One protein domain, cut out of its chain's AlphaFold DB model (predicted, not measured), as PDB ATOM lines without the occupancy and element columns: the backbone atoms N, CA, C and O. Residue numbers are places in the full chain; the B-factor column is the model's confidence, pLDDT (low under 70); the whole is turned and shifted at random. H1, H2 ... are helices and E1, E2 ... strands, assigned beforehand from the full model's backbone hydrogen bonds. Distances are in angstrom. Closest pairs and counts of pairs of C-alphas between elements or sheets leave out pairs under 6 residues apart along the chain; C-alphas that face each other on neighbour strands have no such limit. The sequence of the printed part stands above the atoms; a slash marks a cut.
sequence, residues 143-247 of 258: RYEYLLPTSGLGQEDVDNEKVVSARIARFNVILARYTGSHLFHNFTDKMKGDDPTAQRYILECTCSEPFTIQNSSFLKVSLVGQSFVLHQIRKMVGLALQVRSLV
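Overview. This is residues 143 to 247 of the 258 residues of the protein "Hypothetical protein" of Rhodosorus marinus (UniProt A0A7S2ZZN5). A long, strongly twisted antiparallel sheet has the long helix H2 packed along its strand E3, while H3 crosses H2 at a steep tilt and the short H1 sits beside the strands on the same face as H2. E4 and the turn that joins it to E5 lie toward one end of the long axis, and the unnamed loop of residues 184 to 198 lies toward the other. The printed part has 105 residues, with three named helices and five named strands in the order E1, H1, H2, E2, E3, E4, E5, H3; the class is mixed, helices and strands. The branched sheet has neighbour pairs E1 and E5, E2 and E3, E3 and E5, and E4 and E5. The whole is compact, with a radius of gyration of the C-alphas of 14.6 A, yet elongated in outline, spanning 45 by 27 by 21 A.

Along the chain. The longest strand, E5, is residues 216 to 225, 28.8 A long. E3, residues 199 to 207, is 23.3 A long and bends by 61 degrees at residue 203. E1, residues 143 to 149, is 19.6 A long and begins at C-alpha 143 (29.445, 24.717, -29.519). E2 is residues 180 to 183 and E4 residues 211 to 213. H2, residues 161 to 178, is 26.2 A long and begins at C-alpha 161 (23.534, 3.664, -46.376). H3, residues 232 to 246, is 21.1 A long and ends at C-alpha 246 (44.516, 7.171, -45.380). H1 is residues 150 to 153.

Arrangement. E1 lies on one side of E5, with N 146 and O 221 at 2.8 A; E3 and E4 lie on the other side. E3 and E5 have N 206 and O 222 at 2.9 A. E4 and E5, a hairpin, have N 211 and O 218 at 2.9 A. The pairing is staggered: E3 pairs with E2 over residues 199 to 202, with N 180 and O 202 at 2.8 A, and with E5 over residues 202 to 207. E2 and E3 are a hairpin. H2 is on the sheet over E3, at a height over the sheet of 8.7 A, and runs along the strands at 10 degrees to E3 on the local plane; their closest C-alphas, of Leu 175 and Cys 205, are 5.5 A apart. H1, on the same face as H2, is over none of the strands. H3 is on the sheet too. H2 and H3 touch through residues 170 to 175 and 240 to 244 alone, at a steep tilt of 52 degrees, opposite ways; their closest C-alphas, of Ile 174 and Ala 240, are 6.1 A apart. H1 touches H2 and H3, with closest C-alphas of Leu 153 and Arg 167 at 6.6 A and of Leu 153 and Leu 241 at 6.8 A. Every O i to N i+4 pair is within hydrogen-bond range in H3, and 12 of 14 in H2; H1 is too short for such a pair.

Size, cuts and confidence. The two C-alphas farthest apart, of Asp 194 and Asn 215, are 46.2 A apart. The printed part has no cut. The link from E2 to E3 is long, with 15 residues. Mean pLDDT of the printed part is 93.6, and residue 247 is under 70.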
ATOM      1  N   ARG A 143      29.804  25.783 -28.583       98.38
ATOM      2  CA  ARG A 143      29.445  24.717 -29.519       98.38
ATOM      3  C   ARG A 143      29.556  25.265 -30.935       98.38
ATOM      4  O   ARG A 143      29.013  26.328 -31.217       98.38
ATOM      5  N   TYR A 144      30.245  24.529 -31.792       98.38
ATOM      6  CA  TYR A 144      30.299  24.780 -33.225       98.38
ATOM      7  C   TYR A 144      29.733  23.582 -33.966       98.38
ATOM      8  O   TYR A 144      29.945  22.440 -33.560       98.38
ATOM      9  N   GLU A 145      29.046  23.860 -35.063       97.81
ATOM     10  CA  GLU A 145      28.542  22.848 -35.978       97.81
ATOM     11  C   GLU A 145      29.157  23.106 -37.353       97.81
ATOM     12  O   GLU A 145      29.048  24.202 -37.905       97.81
ATOM     13  N   TYR A 146      29.859  22.106 -37.874       97.00
ATOM     14  CA  TYR A 146      30.454  22.133 -39.201       97.00
ATOM     15  C   TYR A 146      29.580  21.302 -40.136       97.00
ATOM     16  O   TYR A 146      29.501  20.080 -39.994       97.00
ATOM     17  N   LEU A 147      28.914  21.972 -41.075       96.12
ATOM     18  CA  LEU A 147      28.126  21.312 -42.107       96.12
ATOM     19  C   LEU A 147      29.066  20.767 -43.186       96.12
ATOM     20  O   LEU A 147      29.810  21.521 -43.814       96.12
ATOM     21  N   LEU A 148      29.051  19.453 -43.377       95.00
ATOM     22  CA  LEU A 148      29.941  18.739 -44.284       95.00
ATOM     23  C   LEU A 148      29.095  17.949 -45.288       95.00
ATOM     24  O   LEU A 148      28.286  17.139 -44.851       95.00
ATOM     25  N   PRO A 149      29.262  18.119 -46.610       94.31
ATOM     26  CA  PRO A 149      28.641  17.212 -47.575       94.31
ATOM     27  C   PRO A 149      29.039  15.764 -47.279       94.31
ATOM     28  O   PRO A 149      30.211  15.496 -47.013       94.31
ATOM     29  N   THR A 150      28.106  14.817 -47.360       93.38
ATOM     30  CA  THR A 150      28.386  13.401 -47.053       93.38
ATOM     31  C   THR A 150      29.512  12.836 -47.927       93.38
ATOM     32  O   THR A 150      30.339  12.056 -47.453       93.38
ATOM     33  N   SER A 151      29.639  13.325 -49.165       90.25
ATOM     34  CA  SER A 151      30.741  13.011 -50.087       90.25
ATOM     35  C   SER A 151      32.129  13.423 -49.574       90.25
ATOM     36  O   SER A 151      33.138  12.872 -50.011       90.25
ATOM     37  N   GLY A 152      32.205  14.333 -48.596       90.31
ATOM     38  CA  GLY A 152      33.433  14.666 -47.874       90.31
ATOM     39  C   GLY A 152      34.002  13.485 -47.079       90.31
ATOM     40  O   GLY A 152      35.207  13.438 -46.837       90.31
ATOM     41  N   LEU A 153      33.174  12.490 -46.733       90.19
ATOM     42  CA  LEU A 153      33.628  11.209 -46.183       90.19
ATOM     43  C   LEU A 153      34.013  10.183 -47.255       90.19
ATOM     44  O   LEU A 153      34.408   9.079 -46.882       90.19
ATOM     45  N   GLY A 154      33.954  10.512 -48.545       85.56
ATOM     46  CA  GLY A 154      34.259   9.638 -49.684       85.56
ATOM     47  C   GLY A 154      33.177   9.729 -50.763       85.56
ATOM     48  O   GLY A 154      31.997   9.740 -50.432       85.56
ATOM     49  N   GLN A 155      33.578   9.796 -52.038       79.00
ATOM     50  CA  GLN A 155      32.665   9.999 -53.176       79.00
ATOM     51  C   GLN A 155      32.025   8.708 -53.707       79.00
ATOM     52  O   GLN A 155      30.947   8.756 -54.285       79.00
ATOM     53  N   GLU A 156      32.667   7.561 -53.503       74.44
ATOM     54  CA  GLU A 156      32.147   6.257 -53.926       74.44
ATOM     55  C   GLU A 156      31.019   5.796 -53.002       74.44
ATOM     56  O   GLU A 156      31.114   6.001 -51.789       74.44
ATOM     57  N   ASP A 157      29.999   5.136 -53.551       78.88
ATOM     58  CA  ASP A 157      28.907   4.501 -52.796       78.88
ATOM     59  C   ASP A 157      28.194   5.435 -51.802       78.88
ATOM     60  O   ASP A 157      27.776   5.018 -50.720       78.88
ATOM     61  N   VAL A 158      28.063   6.719 -52.148       77.38
ATOM     62  CA  VAL A 158      27.401   7.730 -51.301       77.38
ATOM     63  C   VAL A 158      25.913   7.458 -51.075       77.38
ATOM     64  O   VAL A 158      25.381   7.891 -50.057       77.38
ATOM     65  N   ASP A 159      25.275   6.692 -51.961       79.81
ATOM     66  CA  ASP A 159      23.874   6.270 -51.828       79.81
ATOM     67  C   ASP A 159      23.726   4.950 -51.048       79.81
ATOM     68  O   ASP A 159      22.619   4.526 -50.719       79.81
ATOM     69  N   ASN A 160      24.837   4.277 -50.724       87.75
ATOM     70  CA  ASN A 160      24.812   3.048 -49.942       87.75
ATOM     71  C   ASN A 160      24.864   3.368 -48.443       87.75
ATOM     72  O   ASN A 160      25.935   3.566 -47.857       87.75
ATOM     73  N   GLU A 161      23.699   3.348 -47.800       88.62
ATOM     74  CA  GLU A 161      23.534   3.664 -46.376       88.62
ATOM     75  C   GLU A 161      24.468   2.870 -45.452       88.62
ATOM     76  O   GLU A 161      24.990   3.420 -44.477       88.62
ATOM     77  N   LYS A 162      24.739   1.591 -45.753       90.06
ATOM     78  CA  LYS A 162      25.643   0.760 -44.939       90.06
ATOM     79  C   LYS A 162      27.085   1.250 -45.028       90.06
ATOM     80  O   LYS A 162      27.775   1.322 -44.008       90.06
ATOM     81  N   VAL A 163      27.537   1.610 -46.230       90.25
ATOM     82  CA  VAL A 163      28.888   2.145 -46.457       90.25
ATOM     83  C   VAL A 163      29.036   3.507 -45.784       90.25
ATOM     84  O   VAL A 163      30.019   3.739 -45.074       90.25
ATOM     85  N   VAL A 164      28.047   4.388 -45.947       91.44
ATOM     86  CA  VAL A 164      28.029   5.711 -45.310       91.44
ATOM     87  C   VAL A 164      28.056   5.582 -43.785       91.44
ATOM     88  O   VAL A 164      28.906   6.193 -43.136       91.44
ATOM     89  N   SER A 165      27.220   4.716 -43.211       93.44
ATOM     90  CA  SER A 165      27.174   4.470 -41.764       93.44
ATOM     91  C   SER A 165      28.509   3.954 -41.220       93.44
ATOM     92  O   SER A 165      28.999   4.447 -40.203       93.44
ATOM     93  N   ALA A 166      29.164   3.023 -41.923       92.44
ATOM     94  CA  ALA A 166      30.488   2.526 -41.543       92.44
ATOM     95  C   ALA A 166      31.568   3.627 -41.600       92.44
ATOM     96  O   ALA A 166      32.434   3.707 -40.720       92.44
ATOM     97  N   ARG A 167      31.510   4.514 -42.603       92.81
ATOM     98  CA  ARG A 167      32.415   5.672 -42.717       92.81
ATOM     99  C   ARG A 167      32.200   6.670 -41.581       92.81
ATOM    100  O   ARG A 167      33.187   7.129 -41.005       92.81
ATOM    101  N   ILE A 168      30.950   6.961 -41.223       95.38
ATOM    102  CA  ILE A 168      30.604   7.837 -40.091       95.38
ATOM    103  C   ILE A 168      31.084   7.227 -38.775       95.38
ATOM    104  O   ILE A 168      31.737   7.917 -37.994       95.38
ATOM    105  N   ALA A 169      30.838   5.932 -38.544       95.62
ATOM    106  CA  ALA A 169      31.293   5.238 -37.340       95.62
ATOM    107  C   ALA A 169      32.816   5.354 -37.173       95.62
ATOM    108  O   ALA A 169      33.313   5.732 -36.112       95.62
ATOM    109  N   ARG A 170      33.567   5.129 -38.254       94.06
ATOM    110  CA  ARG A 170      35.021   5.305 -38.257       94.06
ATOM    111  C   ARG A 170      35.444   6.751 -38.015       94.06
ATOM    112  O   ARG A 170      36.397   6.995 -37.276       94.06
ATOM    113  N   PHE A 171      34.768   7.703 -38.647       96.69
ATOM    114  CA  PHE A 171      35.053   9.120 -38.468       96.69
ATOM    115  C   PHE A 171      34.832   9.543 -37.010       96.69
ATOM    116  O   PHE A 171      35.702  10.182 -36.428       96.69
ATOM    117  N   ASN A 172      33.759   9.071 -36.372       97.75
ATOM    118  CA  ASN A 172      33.488   9.287 -34.949       97.75
ATOM    119  C   ASN A 172      34.575   8.706 -34.029       97.75
ATOM    120  O   ASN A 172      34.949   9.361 -33.058       97.75
ATOM    121  N   VAL A 173      35.158   7.545 -34.354       97.38
ATOM    122  CA  VAL A 173      36.315   7.002 -33.609       97.38
ATOM    123  C   VAL A 173      37.524   7.945 -33.666       97.38
ATOM    124  O   VAL A 173      38.249   8.075 -32.678       97.38
ATOM    125  N   ILE A 174      37.750   8.617 -34.800       97.62
ATOM    126  CA  ILE A 174      38.833   9.598 -34.960       97.62
ATOM    127  C   ILE A 174      38.503  10.883 -34.195       97.62
ATOM    128  O   ILE A 174      39.336  11.359 -33.426       97.62
ATOM    129  N   LEU A 175      37.290  11.422 -34.355       98.12
ATOM    130  CA  LEU A 175      36.849  12.643 -33.673       98.12
ATOM    131  C   LEU A 175      36.912  12.506 -32.145       98.12
ATOM    132  O   LEU A 175      37.362  13.431 -31.467       98.12
ATOM    133  N   ALA A 176      36.564  11.333 -31.607       97.62
ATOM    134  CA  ALA A 176      36.632  11.045 -30.175       97.62
ATOM    135  C   ALA A 176      38.050  11.183 -29.587       97.62
ATOM    136  O   ALA A 176      38.192  11.405 -28.385       97.62
ATOM    137  N   ARG A 177      39.108  11.109 -30.411       98.06
ATOM    138  CA  ARG A 177      40.496  11.328 -29.962       98.06
ATOM    139  C   ARG A 177      40.788  12.774 -29.579       98.06
ATOM    140  O   ARG A 177      41.761  13.011 -28.871       98.06
ATOM    141  N   TYR A 178      39.964  13.725 -30.014       98.38
ATOM    142  CA  TYR A 178      40.115  15.123 -29.624       98.38
ATOM    143  C   TYR A 178      39.573  15.431 -28.232       98.38
ATOM    144  O   TYR A 178      39.983  16.436 -27.655       98.38
ATOM    145  N   THR A 179      38.673  14.602 -27.694       98.31
ATOM    146  CA  THR A 179      38.082  14.804 -26.367       98.31
ATOM    147  C   THR A 179      39.163  14.795 -25.287       98.31
ATOM    148  O   THR A 179      40.112  14.009 -25.333       98.31
ATOM    149  N   GLY A 180      39.021  15.675 -24.301       98.31
ATOM    150  CA  GLY A 180      39.994  15.868 -23.238       98.31
ATOM    151  C   GLY A 180      40.868  17.104 -23.429       98.31
ATOM    152  O   GLY A 180      40.558  18.017 -24.197       98.31
ATOM    153  N   SER A 181      41.939  17.143 -22.644       97.88
ATOM    154  CA  SER A 181      42.874  18.259 -22.524       97.88
ATOM    155  C   SER A 181      44.130  17.979 -23.342       97.88
ATOM    156  O   SER A 181      44.885  17.078 -22.987       97.88
ATOM    157  N   HIS A 182      44.378  18.768 -24.391       97.25
ATOM    158  CA  HIS A 182      45.525  18.580 -25.291       97.25
ATOM    159  C   HIS A 182      46.194  19.909 -25.653       97.25
ATOM    160  O   HIS A 182      45.565  20.971 -25.591       97.25
ATOM    161  N   LEU A 183      47.449  19.841 -26.104       96.81
ATOM    162  CA  LEU A 183      48.154  20.965 -26.719       96.81
ATOM    163  C   LEU A 183      47.794  21.043 -28.209       96.81
ATOM    164  O   LEU A 183      48.230  20.229 -29.018       96.81
ATOM    165  N   PHE A 184      47.008  22.050 -28.592       97.06
ATOM    166  CA  PHE A 184      46.523  22.223 -29.967       97.06
ATOM    167  C   PHE A 184      47.431  23.123 -30.828       97.06
ATOM    168  O   PHE A 184      46.961  23.764 -31.766       97.06
ATOM    169  N   HIS A 185      48.738  23.173 -30.549       96.44
ATOM    170  CA  HIS A 185      49.677  24.079 -31.229       96.44
ATOM    171  C   HIS A 185      49.730  23.853 -32.752       96.44
ATOM    172  O   HIS A 185      49.742  24.812 -33.518       96.44
ATOM    173  N   ASN A 186      49.647  22.595 -33.209       96.62
ATOM    174  CA  ASN A 186      49.585  22.243 -34.637       96.62
ATOM    175  C   ASN A 186      48.237  22.590 -35.297       96.62
ATOM    176  O   ASN A 186      48.115  22.599 -36.522       96.62
ATOM    177  N   PHE A 187      47.217  22.902 -34.496       96.56
ATOM    178  CA  PHE A 187      45.883  23.282 -34.955       96.56
ATOM    179  C   PHE A 187      45.681  24.803 -34.985       96.56
ATOM    180  O   PHE A 187      44.587  25.274 -35.271       96.56
ATOM    181  N   THR A 188      46.735  25.587 -34.797       94.75
ATOM    182  CA  THR A 188      46.755  27.029 -35.071       94.75
ATOM    183  C   THR A 188      48.000  27.368 -35.876       94.75
ATOM    184  O   THR A 188      48.821  26.500 -36.168       94.75
ATOM    185  N   ASP A 189      48.110  28.610 -36.321       90.69
ATOM    186  CA  ASP A 189      49.330  29.120 -36.932       90.69
ATOM    187  C   ASP A 189      50.200  29.803 -35.869       90.69
ATOM    188  O   ASP A 189      49.683  30.359 -34.898       90.69
ATOM    189  N   LYS A 190      51.524  29.786 -36.084       89.62
ATOM    190  CA  LYS A 190      52.527  30.553 -35.316       89.62
ATOM    191  C   LYS A 190      52.580  30.248 -33.809       89.62
ATOM    192  O   LYS A 190      52.857  31.144 -33.018       89.62
ATOM    193  N   MET A 191      52.356  28.996 -33.417       91.81
ATOM    194  CA  MET A 191      52.429  28.555 -32.020       91.81
ATOM    195  C   MET A 191      53.479  27.455 -31.851       91.81
ATOM    196  O   MET A 191      53.568  26.551 -32.683       91.81
ATOM    197  N   LYS A 192      54.294  27.552 -30.796       90.50
ATOM    198  CA  LYS A 192      55.333  26.560 -30.479       90.50
ATOM    199  C   LYS A 192      54.723  25.314 -29.834       90.50
ATOM    200  O   LYS A 192      53.631  25.377 -29.278       90.50
ATOM    201  N   GLY A 193      55.439  24.189 -29.911       89.19
ATOM    202  CA  GLY A 193      54.967  22.888 -29.419       89.19
ATOM    203  C   GLY A 193      54.698  22.830 -27.917       89.19
ATOM    204  O   GLY A 193      53.780  22.151 -27.473       89.19
ATOM    205  N   ASP A 194      55.477  23.580 -27.152       90.50
ATOM    206  CA  ASP A 194      55.460  23.662 -25.696       90.50
ATOM    207  C   ASP A 194      54.704  24.892 -25.167       90.50
ATOM    208  O   ASP A 194      54.713  25.150 -23.966       90.50
ATOM    209  N   ASP A 195      54.038  25.656 -26.041       92.38
ATOM    210  CA  ASP A 195      53.309  26.856 -25.641       92.38
ATOM    211  C   ASP A 195      52.066  26.479 -24.807       92.38
ATOM    212  O   ASP A 195      51.108  25.907 -25.345       92.38
ATOM    213  N   PRO A 196      52.008  26.826 -23.507       92.69
ATOM    214  CA  PRO A 196      50.879  26.463 -22.652       92.69
ATOM    215  C   PRO A 196      49.580  27.160 -23.079       92.69
ATOM    216  O   PRO A 196      48.486  26.682 -22.773       92.69
ATOM    217  N   THR A 197      49.658  28.258 -23.839       93.50
ATOM    218  CA  THR A 197      48.477  28.934 -24.389       93.50
ATOM    219  C   THR A 197      47.812  28.144 -25.517       93.50
ATOM    220  O   THR A 197      46.699  28.503 -25.915       93.50
ATOM    221  N   ALA A 198      48.426  27.046 -25.978       94.62
ATOM    222  CA  ALA A 198      47.848  26.062 -26.893       94.62
ATOM    223  C   ALA A 198      46.902  25.067 -26.208       94.62
ATOM    224  O   ALA A 198      46.152  24.367 -26.893       94.62
ATOM    225  N   GLN A 199      46.949  24.970 -24.876       96.88
ATOM    226  CA  GLN A 199      46.183  23.985 -24.118       96.88
ATOM    227  C   GLN A 199      44.684  24.245 -24.266       96.88
ATOM    228  O   GLN A 199      44.185  25.310 -23.893       96.88
ATOM    229  N   ARG A 200      43.933  23.282 -24.797       97.62
ATOM    230  CA  ARG A 200      42.472  23.385 -24.916       97.62
ATOM    231  C   ARG A 200      41.809  22.120 -24.411       97.62
ATOM    232  O   ARG A 200      42.370  21.033 -24.506       97.62
ATOM    233  N   TYR A 201      40.597  22.296 -23.898       98.25
ATOM    234  CA  TYR A 201      39.748  21.214 -23.433       98.25
ATOM    235  C   TYR A 201      38.533  21.072 -24.348       98.25
ATOM    236  O   TYR A 201      37.703  21.988 -24.446       98.25
ATOM    237  N   ILE A 202      38.452  19.923 -25.012       98.62
ATOM    238  CA  ILE A 202      37.318  19.518 -25.840       98.62
ATOM    239  C   ILE A 202      36.448  18.583 -25.009       98.62
ATOM    240  O   ILE A 202      36.920  17.578 -24.484       98.62
ATOM    241  N   LEU A 203      35.172  18.929 -24.884       98.25
ATOM    242  CA  LEU A 203      34.187  18.132 -24.164       98.25
ATOM    243  C   LEU A 203      33.616  17.031 -25.048       98.25
ATOM    244  O   LEU A 203      33.412  15.914 -24.589       98.25
ATOM    245  N   GLU A 204      33.328  17.371 -26.299       97.88
ATOM    246  CA  GLU A 204      32.650  16.488 -27.237       97.88
ATOM    247  C   GLU A 204      33.052  16.853 -28.666       97.88
ATOM    248  O   GLU A 204      33.157  18.033 -29.009       97.88
ATOM    249  N   CYS A 205      33.266  15.836 -29.499       98.31
ATOM    250  CA  CYS A 205      33.486  15.982 -30.929       98.31
ATOM    251  C   CYS A 205      32.836  14.792 -31.647       98.31
ATOM    252  O   CYS A 205      33.331  13.671 -31.544       98.31
ATOM    253  N   THR A 206      31.717  15.022 -32.332       98.00
ATOM    254  CA  THR A 206      30.874  13.964 -32.916       98.00
ATOM    255  C   THR A 206      30.376  14.347 -34.305       98.00
ATOM    256  O   THR A 206      30.331  15.519 -34.667       98.00
ATOM    257  N   CYS A 207      30.003  13.350 -35.096       98.25
ATOM    258  CA  CYS A 207      29.381  13.471 -36.404       98.25
ATOM    259  C   CYS A 207      27.999  12.816 -36.356       98.25
ATOM    260  O   CYS A 207      27.873  11.688 -35.869       98.25
ATOM    261  N   SER A 208      26.988  13.523 -36.857       97.62
ATOM    262  CA  SER A 208      25.612  13.032 -36.948       97.62
ATOM    263  C   SER A 208      25.441  11.934 -37.998       97.62
ATOM    264  O   SER A 208      26.313  11.714 -38.842       97.62
ATOM    265  N   GLU A 209      24.260  11.320 -37.989       95.75
ATOM    266  CA  GLU A 209      23.714  10.632 -39.159       95.75
ATOM    267  C   GLU A 209      23.510  11.614 -40.333       95.75
ATOM    268  O   GLU A 209      23.425  12.834 -40.106       95.75
ATOM    269  N   PRO A 210      23.460  11.115 -41.586       95.06
ATOM    270  CA  PRO A 210      23.186  11.944 -42.749       95.06
ATOM    271  C   PRO A 210      21.795  12.567 -42.698       95.06
ATOM    272  O   PRO A 210      20.834  11.950 -42.247       95.06
ATOM    273  N   PHE A 211      21.675  13.774 -43.235       95.00
ATOM    274  CA  PHE A 211      20.396  14.430 -43.470       95.00
ATOM    275  C   PHE A 211      20.426  15.190 -44.795       95.00
ATOM    276  O   PHE A 211      21.490  15.581 -45.279       95.00
ATOM    277  N   THR A 212      19.257  15.396 -45.391       93.75
ATOM    278  CA  THR A 212      19.145  15.966 -46.738       93.75
ATOM    279  C   THR A 212      18.669  17.411 -46.685       93.75
ATOM    280  O   THR A 212      17.662  17.721 -46.051       93.75
ATOM    281  N   ILE A 213      19.365  18.291 -47.403       92.44
ATOM    282  CA  ILE A 213      18.951  19.673 -47.664       92.44
ATOM    283  C   ILE A 213      18.925  19.857 -49.181       92.44
ATOM    284  O   ILE A 213      19.947  19.639 -49.828       92.44
ATOM    285  N   GLN A 214      17.785  20.253 -49.757       90.81
ATOM    286  CA  GLN A 214      17.656  20.546 -51.199       90.81
ATOM    287  C   GLN A 214      18.273  19.450 -52.100       90.81
ATOM    288  O   GLN A 214      19.078  19.731 -52.984       90.81
ATOM    289  N   ASN A 215      17.923  18.182 -51.844       88.50
ATOM    290  CA  ASN A 215      18.423  16.988 -52.553       88.50
ATOM    291  C   ASN A 215      19.928  16.698 -52.409       88.50
ATOM    292  O   ASN A 215      20.454  15.837 -53.106       88.50
ATOM    293  N   SER A 216      20.627  17.380 -51.502       90.31
ATOM    294  CA  SER A 216      22.030  17.112 -51.183       90.31
ATOM    295  C   SER A 216      22.158  16.522 -49.782       90.31
ATOM    296  O   SER A 216      21.532  17.007 -48.838       90.31
ATOM    297  N   SER A 217      22.967  15.472 -49.645       93.38
ATOM    298  CA  SER A 217      23.218  14.796 -48.368       93.38
ATOM    299  C   SER A 217      24.348  15.480 -47.596       93.38
ATOM    300  O   SER A 217      25.435  15.718 -48.136       93.38
ATOM    301  N   PHE A 218      24.097  15.767 -46.321       95.94
ATOM    302  CA  PHE A 218      25.020  16.423 -45.407       95.94
ATOM    303  C   PHE A 218      25.165  15.670 -44.089       95.94
ATOM    304  O   PHE A 218      24.302  14.909 -43.660       95.94
ATOM    305  N   LEU A 219      26.263  15.973 -43.413       96.44
ATOM    306  CA  LEU A 219      26.618  15.549 -42.075       96.44
ATOM    307  C   LEU A 219      26.860  16.783 -41.218       96.44
ATOM    308  O   LEU A 219      27.350  17.814 -41.694       96.44
ATOM    309  N   LYS A 220      26.576  16.656 -39.927       97.75
ATOM    310  CA  LYS A 220      26.847  17.692 -38.941       97.75
ATOM    311  C   LYS A 220      27.953  17.235 -38.010       97.75
ATOM    312  O   LYS A 220      27.747  16.327 -37.205       97.75
ATOM    313  N   VAL A 221      29.109  17.891 -38.084       98.31
ATOM    314  CA  VAL A 221      30.186  17.687 -37.110       98.31
ATOM    315  C   VAL A 221      30.006  18.684 -35.968       98.31
ATOM    316  O   VAL A 221      30.180  19.885 -36.161       98.31
ATOM    317  N   SER A 222      29.629  18.198 -34.790       98.38
ATOM    318  CA  SER A 222      29.457  18.989 -33.570       98.38
ATOM    319  C   SER A 222      30.745  18.976 -32.754       98.38
ATOM    320  O   SER A 222      31.277  17.910 -32.449       98.38
ATOM    321  N   LEU A 223      31.239  20.157 -32.381       98.38
ATOM    322  CA  LEU A 223      32.393  20.325 -31.501       98.38
ATOM    323  C   LEU A 223      32.007  21.207 -30.318       98.38
ATOM    324  O   LEU A 223      31.612  22.361 -30.495       98.38
ATOM    325  N   VAL A 224      32.171  20.689 -29.104       98.62
ATOM    326  CA  VAL A 224      31.942  21.419 -27.855       98.62
ATOM    327  C   VAL A 224      33.259  21.522 -27.102       98.62
ATOM    328  O   VAL A 224      33.873  20.517 -26.760       98.62
ATOM    329  N   GLY A 225      33.692  22.746 -26.817       98.19
ATOM    330  CA  GLY A 225      34.945  23.017 -26.113       98.19
ATOM    331  C   GLY A 225      34.825  24.218 -25.185       98.19
ATOM    332  O   GLY A 225      33.908  25.031 -25.320       98.19
ATOM    333  N   GLN A 226      35.754  24.350 -24.239       97.00
ATOM    334  CA  GLN A 226      35.819  25.538 -23.375       97.00
ATOM    335  C   GLN A 226      36.201  26.784 -24.177       97.00
ATOM    336  O   GLN A 226      35.546  27.822 -24.117       97.00
ATOM    337  N   SER A 227      37.256  26.672 -24.978       96.00
ATOM    338  CA  SER A 227      37.748  27.717 -25.870       96.00
ATOM    339  C   SER A 227      38.436  27.076 -27.071       96.00
ATOM    340  O   SER A 227      38.694  25.873 -27.068       96.00
ATOM    341  N   PHE A 228      38.726  27.877 -28.094       96.75
ATOM    342  CA  PHE A 228      39.409  27.424 -29.301       96.75
ATOM    343  C   PHE A 228      40.501  28.429 -29.691       96.75
ATOM    344  O   PHE A 228      40.318  29.635 -29.503       96.75
ATOM    345  N   VAL A 229      41.650  27.951 -30.176       95.00
ATOM    346  CA  VAL A 229      42.647  28.797 -30.861       95.00
ATOM    347  C   VAL A 229      42.177  29.149 -32.275       95.00
ATOM    348  O   VAL A 229      41.244  28.547 -32.811       95.00
ATOM    349  N   LEU A 230      42.831  30.141 -32.881       94.12
ATOM    350  CA  LEU A 230      42.601  30.514 -34.272       94.12
ATOM    351  C   LEU A 230      42.742  29.276 -35.174       94.12
ATOM    352  O   LEU A 230      43.673  28.493 -35.015       94.12
ATOM    353  N   HIS A 231      41.806  29.088 -36.105       95.00
ATOM    354  CA  HIS A 231      41.784  27.982 -37.077       95.00
ATOM    355  C   HIS A 231      41.610  26.558 -36.503       95.00
ATOM    356  O   HIS A 231      41.470  25.621 -37.296       95.00
ATOM    357  N   GLN A 232      41.519  26.382 -35.176       97.19
ATOM    358  CA  GLN A 232      41.530  25.065 -34.524       97.19
ATOM    359  C   GLN A 232      40.521  24.087 -35.112       97.19
ATOM    360  O   GLN A 232      40.891  23.007 -35.559       97.19
ATOM    361  N   ILE A 233      39.251  24.486 -35.151       97.19
ATOM    362  CA  ILE A 233      38.145  23.621 -35.575       97.19
ATOM    363  C   ILE A 233      38.331  23.178 -37.026       97.19
ATOM    364  O   ILE A 233      38.203  21.997 -37.334       97.19
ATOM    365  N   ARG A 234      38.702  24.110 -37.912       96.81
ATOM    366  CA  ARG A 234      38.930  23.818 -39.334       96.81
ATOM    367  C   ARG A 234      40.078  22.827 -39.519       96.81
ATOM    368  O   ARG A 234      39.934  21.873 -40.280       96.81
ATOM    369  N   LYS A 235      41.186  23.005 -38.791       97.62
ATOM    370  CA  LYS A 235      42.319  22.067 -38.831       97.62
ATOM    371  C   LYS A 235      41.977  20.707 -38.206       97.62
ATOM    372  O   LYS A 235      42.408  19.691 -38.738       97.62
ATOM    373  N   MET A 236      41.184  20.668 -37.131       98.12
ATOM    374  CA  MET A 236      40.719  19.419 -36.507       98.12
ATOM    375  C   MET A 236      39.859  18.604 -37.475       98.12
ATOM    376  O   MET A 236      40.159  17.442 -37.736       98.12
ATOM    377  N   VAL A 237      38.830  19.223 -38.060       97.75
ATOM    378  CA  VAL A 237      37.964  18.558 -39.044       97.75
ATOM    379  C   VAL A 237      38.781  18.121 -40.263       97.75
ATOM    380  O   VAL A 237      38.688  16.968 -40.677       97.75
ATOM    381  N   GLY A 238      39.644  18.995 -40.791       96.81
ATOM    382  CA  GLY A 238      40.499  18.683 -41.939       96.81
ATOM    383  C   GLY A 238      41.425  17.486 -41.705       96.81
ATOM    384  O   GLY A 238      41.483  16.587 -42.542       96.81
ATOM    385  N   LEU A 239      42.104  17.427 -40.555       96.88
ATOM    386  CA  LEU A 239      42.970  16.297 -40.217       96.88
ATOM    387  C   LEU A 239      42.166  15.006 -40.032       96.88
ATOM    388  O   LEU A 239      42.572  13.962 -40.534       96.88
ATOM    389  N   ALA A 240      41.020  15.062 -39.351       96.62
ATOM    390  CA  ALA A 240      40.188  13.881 -39.147       96.62
ATOM    391  C   ALA A 240      39.705  13.280 -40.481       96.62
ATOM    392  O   ALA A 240      39.720  12.057 -40.649       96.62
ATOM    393  N   LEU A 241      39.340  14.131 -41.448       94.75
ATOM    394  CA  LEU A 241      38.969  13.703 -42.801       94.75
ATOM    395  C   LEU A 241      40.148  13.041 -43.528       94.75
ATOM    396  O   LEU A 241      39.985  11.975 -44.126       94.75
ATOM    397  N   GLN A 242      41.350  13.616 -43.422       92.44
ATOM    398  CA  GLN A 242      42.560  13.039 -44.015       92.44
ATOM    399  C   GLN A 242      42.921  11.687 -43.393       92.44
ATOM    400  O   GLN A 242      43.133  10.721 -44.124       92.44
ATOM    401  N   VAL A 243      42.923  11.570 -42.062       91.50
ATOM    402  CA  VAL A 243      43.209  10.299 -41.375       91.50
ATOM    403  C   VAL A 243      42.210   9.229 -41.805       91.50
ATOM    404  O   VAL A 243      42.619   8.132 -42.177       91.50
ATOM    405  N   ARG A 244      40.910   9.548 -41.859       88.50
ATOM    406  CA  ARG A 244      39.892   8.623 -42.385       88.50
ATOM    407  C   ARG A 244      40.238   8.157 -43.796       88.50
ATOM    408  O   ARG A 244      40.024   6.981 -44.101       88.50
ATOM    409  N   SER A 245      40.726   9.059 -44.651       80.88
ATOM    410  CA  SER A 245      41.081   8.753 -46.041       80.88
ATOM    411  C   SER A 245      42.267   7.804 -46.186       80.88
ATOM    412  O   SER A 245      42.211   6.903 -47.018       80.88
ATOM    413  N   LEU A 246      43.278   7.951 -45.329       76.44
ATOM    414  CA  LEU A 246      44.516   7.171 -45.380       76.44
ATOM    415  C   LEU A 246      44.350   5.749 -44.869       76.44
ATOM    416  O   LEU A 246      45.022   4.840 -45.350       76.44
ATOM    417  N   VAL A 247      43.453   5.534 -43.909       62.72
ATOM    418  CA  VAL A 247      43.183   4.176 -43.450       62.72
ATOM    419  C   VAL A 247      42.203   3.520 -44.429       62.72
ATOM    420  O   VAL A 247      41.031   3.309 -44.130       62.72
TER     421      VAL A 247